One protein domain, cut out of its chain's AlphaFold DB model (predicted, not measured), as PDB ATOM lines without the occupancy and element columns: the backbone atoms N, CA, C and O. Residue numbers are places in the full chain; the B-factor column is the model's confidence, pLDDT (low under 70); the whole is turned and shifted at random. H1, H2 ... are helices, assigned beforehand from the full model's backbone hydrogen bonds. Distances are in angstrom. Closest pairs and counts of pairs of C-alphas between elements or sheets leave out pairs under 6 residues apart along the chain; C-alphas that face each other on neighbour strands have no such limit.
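Overview. This is residues 1 to 61 of the 101 residues of the protein "Unannotated protein" of freshwater metagenome (UniProt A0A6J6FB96). Two helices meet near their ends in an L: the shorter H1 makes one arm, and the long H2 makes the other. Residues 1 to 5 run on past the free end of H1, and residues 55 to 61 fold back beyond H2. The printed part has 61 residues with two named helices, H1 then H2, and no named strand; its class is all helix. It is extended, with a radius of gyration of the C-alphas of 19.5 A, and flat, spanning 53 by 31 by 13 A.

Arrangement. Start at H1, residues 6 to 20, and pass the tight link of 4 residues to H2, residues 25 to 54. The two are close but not clearly touching; their closest C-alphas, those of Leu 17 and Leu 25, are 6.9 A apart. Their lines are about perpendicular, at 88 degrees. In H1 and H2 every O i to N i+4 pair is within hydrogen-bond range.

Along the chain. Find C-alpha 6 at (235.312, 288.612, 153.246); from there H1 runs 21.1 A to C-alpha 20. Find C-alpha 25 at (227.175, 275.174, 165.292); H2 runs 43.0 A to C-alpha 54 at (194.524, 264.209, 139.567).

Size, cuts and confidence. The C-alphas farthest apart, those of Gly 7 and Gly 55, are 53.6 A apart. The printed part has no cut. Look for pLDDT under 70 at residue 1 and residues 55 to 61.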
ATOM      1  N   MET A   1     221.009 295.236 147.257       57.91
ATOM      2  CA  MET A   1     222.033 294.262 146.819       57.91
ATOM      3  C   MET A   1     222.968 294.046 147.999       57.91
ATOM      4  O   MET A   1     223.422 295.038 148.554       57.91
ATOM      5  N   PHE A   2     223.166 292.808 148.457       79.44
ATOM      6  CA  PHE A   2     224.037 292.522 149.603       79.44
ATOM      7  C   PHE A   2     225.505 292.606 149.163       79.44
ATOM      8  O   PHE A   2     225.988 291.708 148.481       79.44
ATOM      9  N   ASN A   3     226.201 293.686 149.524       82.12
ATOM     10  CA  ASN A   3     227.660 293.771 149.428       82.12
ATOM     11  C   ASN A   3     228.255 293.173 150.709       82.12
ATOM     12  O   ASN A   3     228.490 293.890 151.674       82.12
ATOM     13  N   ILE A   4     228.414 291.850 150.741       88.88
ATOM     14  CA  ILE A   4     229.109 291.145 151.825       88.88
ATOM     15  C   ILE A   4     230.506 290.808 151.313       88.88
ATOM     16  O   ILE A   4     230.650 289.999 150.395       88.88
ATOM     17  N   GLY A   5     231.525 291.450 151.878       92.81
ATOM     18  CA  GLY A   5     232.921 291.120 151.643       92.81
ATOM     19  C   GLY A   5     233.411 290.009 152.573       92.81
ATOM     20  O   GLY A   5     232.685 289.488 153.424       92.81
ATOM     21  N   ALA A   6     234.683 289.637 152.413       94.56
ATOM     22  CA  ALA A   6     235.312 288.612 153.246       94.56
ATOM     23  C   ALA A   6     235.317 288.995 154.741       94.56
ATOM     24  O   ALA A   6     235.134 288.129 155.594       94.56
ATOM     25  N   GLY A   7     235.477 290.286 155.060       95.75
ATOM     26  CA  GLY A   7     235.463 290.786 156.438       95.75
ATOM     27  C   GLY A   7     234.087 290.668 157.095       95.75
ATOM     28  O   GLY A   7     233.973 290.160 158.209       95.75
ATOM     29  N   GLU A   8     233.029 291.060 156.386       94.56
ATOM     30  CA  GLU A   8     231.650 290.933 156.857       94.56
ATOM     31  C   GLU A   8     231.263 289.464 157.066       94.56
ATOM     32  O   GLU A   8     230.580 289.138 158.036       94.56
ATOM     33  N   PHE A   9     231.742 288.555 156.212       95.75
ATOM     34  CA  PHE A   9     231.495 287.121 156.372       95.75
ATOM     35  C   PHE A   9     232.131 286.563 157.654       95.75
ATOM     36  O   PHE A   9     231.495 285.801 158.383       95.75
ATOM     37  N   ILE A  10     233.364 286.980 157.969       96.31
ATOM     38  CA  ILE A  10     234.032 286.617 159.227       96.31
ATOM     39  C   ILE A  10     233.269 287.196 160.422       96.31
ATOM     40  O   ILE A  10     233.038 286.479 161.394       96.31
ATOM     41  N   ALA A  11     232.826 288.455 160.350       96.31
ATOM     42  CA  ALA A  11     232.039 289.070 161.417       96.31
ATOM     43  C   ALA A  11     230.738 288.291 161.690       96.31
ATOM     44  O   ALA A  11     230.429 287.988 162.842       96.31
ATOM     45  N   LEU A  12     230.017 287.885 160.640       95.12
ATOM     46  CA  LEU A  12     228.822 287.043 160.764       95.12
ATOM     47  C   LEU A  12     229.135 285.665 161.355       95.12
ATOM     48  O   LEU A  12     228.374 285.176 162.190       95.12
ATOM     49  N   ALA A  13     230.255 285.051 160.966       94.75
ATOM     50  CA  ALA A  13     230.687 283.779 161.535       94.75
ATOM     51  C   ALA A  13     230.969 283.905 163.039       94.75
ATOM     52  O   ALA A  13     230.501 283.076 163.816       94.75
ATOM     53  N   VAL A  14     231.657 284.966 163.471       96.88
ATOM     54  CA  VAL A  14     231.912 285.238 164.896       96.88
ATOM     55  C   VAL A  14     230.604 285.449 165.658       96.88
ATOM     56  O   VAL A  14     230.415 284.856 166.717       96.88
ATOM     57  N   ILE A  15     229.673 286.228 165.103       97.06
ATOM     58  CA  ILE A  15     228.342 286.422 165.691       97.06
ATOM     59  C   ILE A  15     227.634 285.069 165.850       97.06
ATOM     60  O   ILE A  15     227.180 284.738 166.943       97.06
ATOM     61  N   ALA A  16     227.598 284.239 164.807       95.44
ATOM     62  CA  ALA A  16     226.977 282.918 164.870       95.44
ATOM     63  C   ALA A  16     227.628 282.010 165.931       95.44
ATOM     64  O   ALA A  16     226.920 281.320 166.667       95.44
ATOM     65  N   LEU A  17     228.959 282.045 166.050       96.19
ATOM     66  CA  LEU A  17     229.704 281.315 167.079       96.19
ATOM     67  C   LEU A  17     229.352 281.784 168.493       96.19
ATOM     68  O   LEU A  17     229.248 280.945 169.379       96.19
ATOM     69  N   ILE A  18     229.130 283.083 168.711       96.88
ATOM     70  CA  ILE A  18     228.737 283.623 170.021       96.88
ATOM     71  C   ILE A  18     227.295 283.238 170.370       96.88
ATOM     72  O   ILE A  18     227.036 282.825 171.497       96.88
ATOM     73  N   LEU A  19     226.354 283.356 169.426       96.00
ATOM     74  CA  LEU A  19     224.940 283.060 169.696       96.00
ATOM     75  C   LEU A  19     224.677 281.567 169.917       96.00
ATOM     76  O   LEU A  19     223.882 281.202 170.780       96.00
ATOM     77  N   ILE A  20     225.289 280.708 169.101       95.38
ATOM     78  CA  ILE A  20     224.996 279.267 169.085       95.38
ATOM     79  C   ILE A  20     226.036 278.480 169.890       95.38
ATOM     80  O   ILE A  20     225.707 277.467 170.506       95.38
ATOM     81  N   GLY A  21     227.287 278.938 169.888       95.12
ATOM     82  CA  GLY A  21     228.436 278.232 170.444       95.12
ATOM     83  C   GLY A  21     229.203 277.428 169.379       95.12
ATOM     84  O   GLY A  21     228.577 276.760 168.546       95.12
ATOM     85  N   PRO A  22     230.552 277.422 169.417       94.50
ATOM     86  CA  PRO A  22     231.397 276.725 168.439       94.50
ATOM     87  C   PRO A  22     231.131 275.218 168.374       94.50
ATOM     88  O   PRO A  22     231.145 274.641 167.290       94.50
ATOM     89  N   ASP A  23     230.806 274.592 169.504       95.69
ATOM     90  CA  ASP A  23     230.565 273.148 169.572       95.69
ATOM     91  C   ASP A  23     229.196 272.746 169.013       95.69
ATOM     92  O   ASP A  23     229.001 271.631 168.524       95.69
ATOM     93  N   LYS A  24     228.207 273.646 169.093       95.19
ATOM     94  CA  LYS A  24     226.828 273.364 168.672       95.19
ATOM     95  C   LYS A  24     226.594 273.704 167.206       95.19
ATOM     96  O   LYS A  24     225.782 273.027 166.569       95.19
ATOM     97  N   LEU A  25     227.326 274.678 166.663       94.88
ATOM     98  CA  LEU A  25     227.175 275.174 165.292       94.88
ATOM     99  C   LEU A  25     227.262 274.054 164.231       94.88
ATOM    100  O   LEU A  25     226.342 273.960 163.413       94.88
ATOM    101  N   PRO A  26     228.251 273.132 164.267       93.81
ATOM    102  CA  PRO A  26     228.331 272.033 163.305       93.81
ATOM    103  C   PRO A  26     227.108 271.112 163.367       93.81
ATOM    104  O   PRO A  26     226.549 270.739 162.334       93.81
ATOM    105  N   SER A  27     226.641 270.781 164.575       95.62
ATOM    106  CA  SER A  27     225.459 269.926 164.759       95.62
ATOM    107  C   SER A  27     224.168 270.613 164.293       95.62
ATOM    108  O   SER A  27     223.295 269.971 163.700       95.62
ATOM    109  N   PHE A  28     224.058 271.928 164.510       95.44
ATOM    110  CA  PHE A  28     222.902 272.726 164.116       95.44
ATOM    111  C   PHE A  28     222.819 272.842 162.594       95.44
ATOM    112  O   PHE A  28     221.769 272.572 162.012       95.44
ATOM    113  N   ALA A  29     223.947 273.126 161.936       95.38
ATOM    114  CA  ALA A  29     224.051 273.133 160.480       95.38
ATOM    115  C   ALA A  29     223.661 271.774 159.871       95.38
ATOM    116  O   ALA A  29     222.850 271.722 158.945       95.38
ATOM    117  N   GLN A  30     224.160 270.663 160.426       96.94
ATOM    118  CA  GLN A  30     223.769 269.321 159.979       96.94
ATOM    119  C   GLN A  30     222.267 269.060 160.156       96.94
ATOM    120  O   GLN A  30     221.634 268.470 159.280       96.94
ATOM    121  N   SER A  31     221.685 269.493 161.274       96.88
ATOM    122  CA  SER A  31     220.257 269.319 161.553       96.88
ATOM    123  C   SER A  31     219.391 270.133 160.593       96.88
ATOM    124  O   SER A  31     218.438 269.597 160.030       96.88
ATOM    125  N   ALA A  32     219.764 271.387 160.334       96.69
ATOM    126  CA  ALA A  32     219.101 272.243 159.357       96.69
ATOM    127  C   ALA A  32     219.185 271.651 157.943       96.69
ATOM    128  O   ALA A  32     218.171 271.562 157.253       96.69
ATOM    129  N   ALA A  33     220.355 271.155 157.530       97.06
ATOM    130  CA  ALA A  33     220.520 270.493 156.236       97.06
ATOM    131  C   ALA A  33     219.622 269.249 156.108       97.06
ATOM    132  O   ALA A  33     218.924 269.079 155.108       97.06
ATOM    133  N   ARG A  34     219.577 268.402 157.146       97.56
ATOM    134  CA  ARG A  34     218.679 267.236 157.196       97.56
ATOM    135  C   ARG A  34     217.209 267.653 157.138       97.56
ATOM    136  O   ARG A  34     216.431 266.999 156.450       97.56
ATOM    137  N   PHE A  35     216.828 268.718 157.841       97.44
ATOM    138  CA  PHE A  35     215.470 269.257 157.812       97.44
ATOM    139  C   PHE A  35     215.090 269.741 156.410       97.44
ATOM    140  O   PHE A  35     214.062 269.321 155.888       97.44
ATOM    141  N   LEU A  36     215.946 270.536 155.764       96.50
ATOM    142  CA  LEU A  36     215.726 271.008 154.396       96.50
ATOM    143  C   LEU A  36     215.604 269.847 153.406       96.50
ATOM    144  O   LEU A  36     214.709 269.854 152.564       96.50
ATOM    145  N   HIS A  37     216.450 268.822 153.532       95.56
ATOM    146  CA  HIS A  37     216.377 267.638 152.679       95.56
ATOM    147  C   HIS A  37     215.059 266.874 152.870       95.56
ATOM    148  O   HIS A  37     214.403 266.519 151.892       95.56
ATOM    149  N   LYS A  38     214.626 266.681 154.123       95.81
ATOM    150  CA  LYS A  38     213.336 266.053 154.441       95.81
ATOM    151  C   LYS A  38     212.162 266.870 153.910       95.81
ATOM    152  O   LYS A  38     211.288 266.308 153.265       95.81
ATOM    153  N   MET A  39     212.166 268.182 154.129       95.75
ATOM    154  CA  MET A  39     211.124 269.091 153.651       95.75
ATOM    155  C   MET A  39     211.027 269.073 152.120       95.75
ATOM    156  O   MET A  39     209.932 268.963 151.573       95.75
ATOM    157  N   ARG A  40     212.169 269.098 151.419       91.44
ATOM    158  CA  ARG A  40     212.242 268.942 149.958       91.44
ATOM    159  C   ARG A  40     211.682 267.591 149.513       91.44
ATOM    160  O   ARG A  40     210.893 267.550 148.576       91.44
ATOM    161  N   GLY A  41     212.062 266.506 150.186       92.69
ATOM    162  CA  GLY A  41     211.546 265.165 149.914       92.69
ATOM    163  C   GLY A  41     210.031 265.073 150.096       92.69
ATOM    164  O   GLY A  41     209.343 264.580 149.212       92.69
ATOM    165  N   MET A  42     209.497 265.623 151.191       92.69
ATOM    166  CA  MET A  42     208.056 265.677 151.457       92.69
ATOM    167  C   MET A  42     207.301 266.462 150.383       92.69
ATOM    168  O   MET A  42     206.273 265.989 149.905       92.69
ATOM    169  N   ALA A  43     207.821 267.624 149.975       89.81
ATOM    170  CA  ALA A  43     207.235 268.415 148.895       89.81
ATOM    171  C   ALA A  43     207.186 267.612 147.587       89.81
ATOM    172  O   ALA A  43     206.128 267.517 146.973       89.81
ATOM    173  N   ASN A  44     208.293 266.967 147.209       87.69
ATOM    174  CA  ASN A  44     208.359 266.135 146.006       87.69
ATOM    175  C   ASN A  44     207.360 264.970 146.056       87.69
ATOM    176  O   ASN A  44     206.663 264.724 145.075       87.69
ATOM    177  N   SER A  45     207.275 264.265 147.188       89.44
ATOM    178  CA  SER A  45     206.347 263.144 147.363       89.44
ATOM    179  C   SER A  45     204.891 263.591 147.269       89.44
ATOM    180  O   SER A  45     204.106 262.943 146.585       89.44
ATOM    181  N   ALA A  46     204.532 264.711 147.903       86.81
ATOM    182  CA  ALA A  46     203.190 265.278 147.803       86.81
ATOM    183  C   ALA A  46     202.859 265.655 146.350       86.81
ATOM    184  O   ALA A  46     201.807 265.278 145.842       86.81
ATOM    185  N   THR A  47     203.778 266.319 145.639       81.25
ATOM    186  CA  THR A  47     203.603 266.628 144.210       81.25
ATOM    187  C   THR A  47     203.430 265.366 143.367       81.25
ATOM    188  O   THR A  47     202.568 265.338 142.494       81.25
ATOM    189  N   SER A  48     204.206 264.312 143.638       84.50
ATOM    190  CA  SER A  48     204.089 263.030 142.935       84.50
ATOM    191  C   SER A  48     202.716 262.393 143.144       84.50
ATOM    192  O   SER A  48     202.092 261.978 142.176       84.50
ATOM    193  N   GLN A  49     202.211 262.379 144.381       83.19
ATOM    194  CA  GLN A  49     200.884 261.839 144.694       83.19
ATOM    195  C   GLN A  49     199.764 262.640 144.019       83.19
ATOM    196  O   GLN A  49     198.816 262.053 143.506       83.19
ATOM    197  N   LEU A  50     199.877 263.971 143.979       77.75
ATOM    198  CA  LEU A  50     198.922 264.834 143.279       77.75
ATOM    199  C   LEU A  50     198.903 264.536 141.773       77.75
ATOM    200  O   LEU A  50     197.831 264.355 141.207       77.75
ATOM    201  N   ARG A  51     200.077 264.425 141.141       77.31
ATOM    202  CA  ARG A  51     200.215 264.065 139.718       77.31
ATOM    203  C   ARG A  51     199.566 262.723 139.388       77.31
ATOM    204  O   ARG A  51     198.877 262.610 138.385       77.31
ATOM    205  N   GLU A  52     199.780 261.730 140.243       80.38
ATOM    206  CA  GLU A  52     199.316 260.358 140.027       80.38
ATOM    207  C   GLU A  52     197.794 260.207 140.214       80.38
ATOM    208  O   GLU A  52     197.184 259.346 139.589       80.38
ATOM    209  N   ASN A  53     197.161 261.067 141.026       76.88
ATOM    210  CA  ASN A  53     195.731 260.970 141.353       76.88
ATOM    211  C   ASN A  53     194.824 261.998 140.645       76.88
ATOM    212  O   ASN A  53     193.619 261.772 140.573       76.88
ATOM    213  N   LEU A  54     195.347 263.122 140.135       70.19
ATOM    214  CA  LEU A  54     194.524 264.209 139.567       70.19
ATOM    215  C   LEU A  54     194.248 264.098 138.053       70.19
ATOM    216  O   LEU A  54     193.434 264.861 137.541       70.19
ATOM    217  N   GLY A  55     194.854 263.144 137.337       61.50
ATOM    218  CA  GLY A  55     194.566 262.908 135.916       61.50
ATOM    219  C   GLY A  55     195.165 263.946 134.938       61.50
ATOM    220  O   GLY A  55     195.924 264.832 135.349       61.50
ATOM    221  N   PRO A  56     194.879 263.810 133.625       56.09
ATOM    222  CA  PRO A  56     195.554 264.549 132.553       56.09
ATOM    223  C   PRO A  56     195.347 266.065 132.694       56.09
ATOM    224  O   PRO A  56     194.220 266.541 132.788       56.09
ATOM    225  N   GLY A  57     196.453 266.816 132.735       59.06
ATOM    226  CA  GLY A  57     196.488 268.264 133.010       59.06
ATOM    227  C   GLY A  57     197.439 268.667 134.147       59.06
ATOM    228  O   GLY A  57     197.843 269.826 134.229       59.06
ATOM    229  N   TYR A  58     197.854 267.711 134.986       58.78
ATOM    230  CA  TYR A  58     198.769 267.945 136.115       58.78
ATOM    231  C   TYR A  58     200.103 267.186 136.023       58.78
ATOM    232  O   TYR A  58     200.969 267.393 136.874       58.78
ATOM    233  N   GLU A  59     200.313 266.367 134.985       60.06
ATOM    234  CA  GLU A  59     201.544 265.586 134.746       60.06
ATOM    235  C   GLU A  59     202.826 266.445 134.775       60.06
ATOM    236  O   GLU A  59     203.867 266.002 135.266       60.06
ATOM    237  N   ASP A  60     202.727 267.722 134.394       60.81
ATOM    238  CA  ASP A  60     203.856 268.654 134.298       60.81
ATOM    239  C   ASP A  60     204.076 269.550 135.535       60.81
ATOM    240  O   ASP A  60     204.829 270.520 135.476       60.81
ATOM    241  N   LEU A  61     203.492 269.238 136.702       60.88
ATOM    242  CA  LEU A  61     203.681 270.043 137.930       60.88
ATOM    243  C   LEU A  61     205.108 269.969 138.507       60.88
ATOM    244  O   LEU A  61     205.411 269.079 139.297       60.88
TER     245      LEU A  61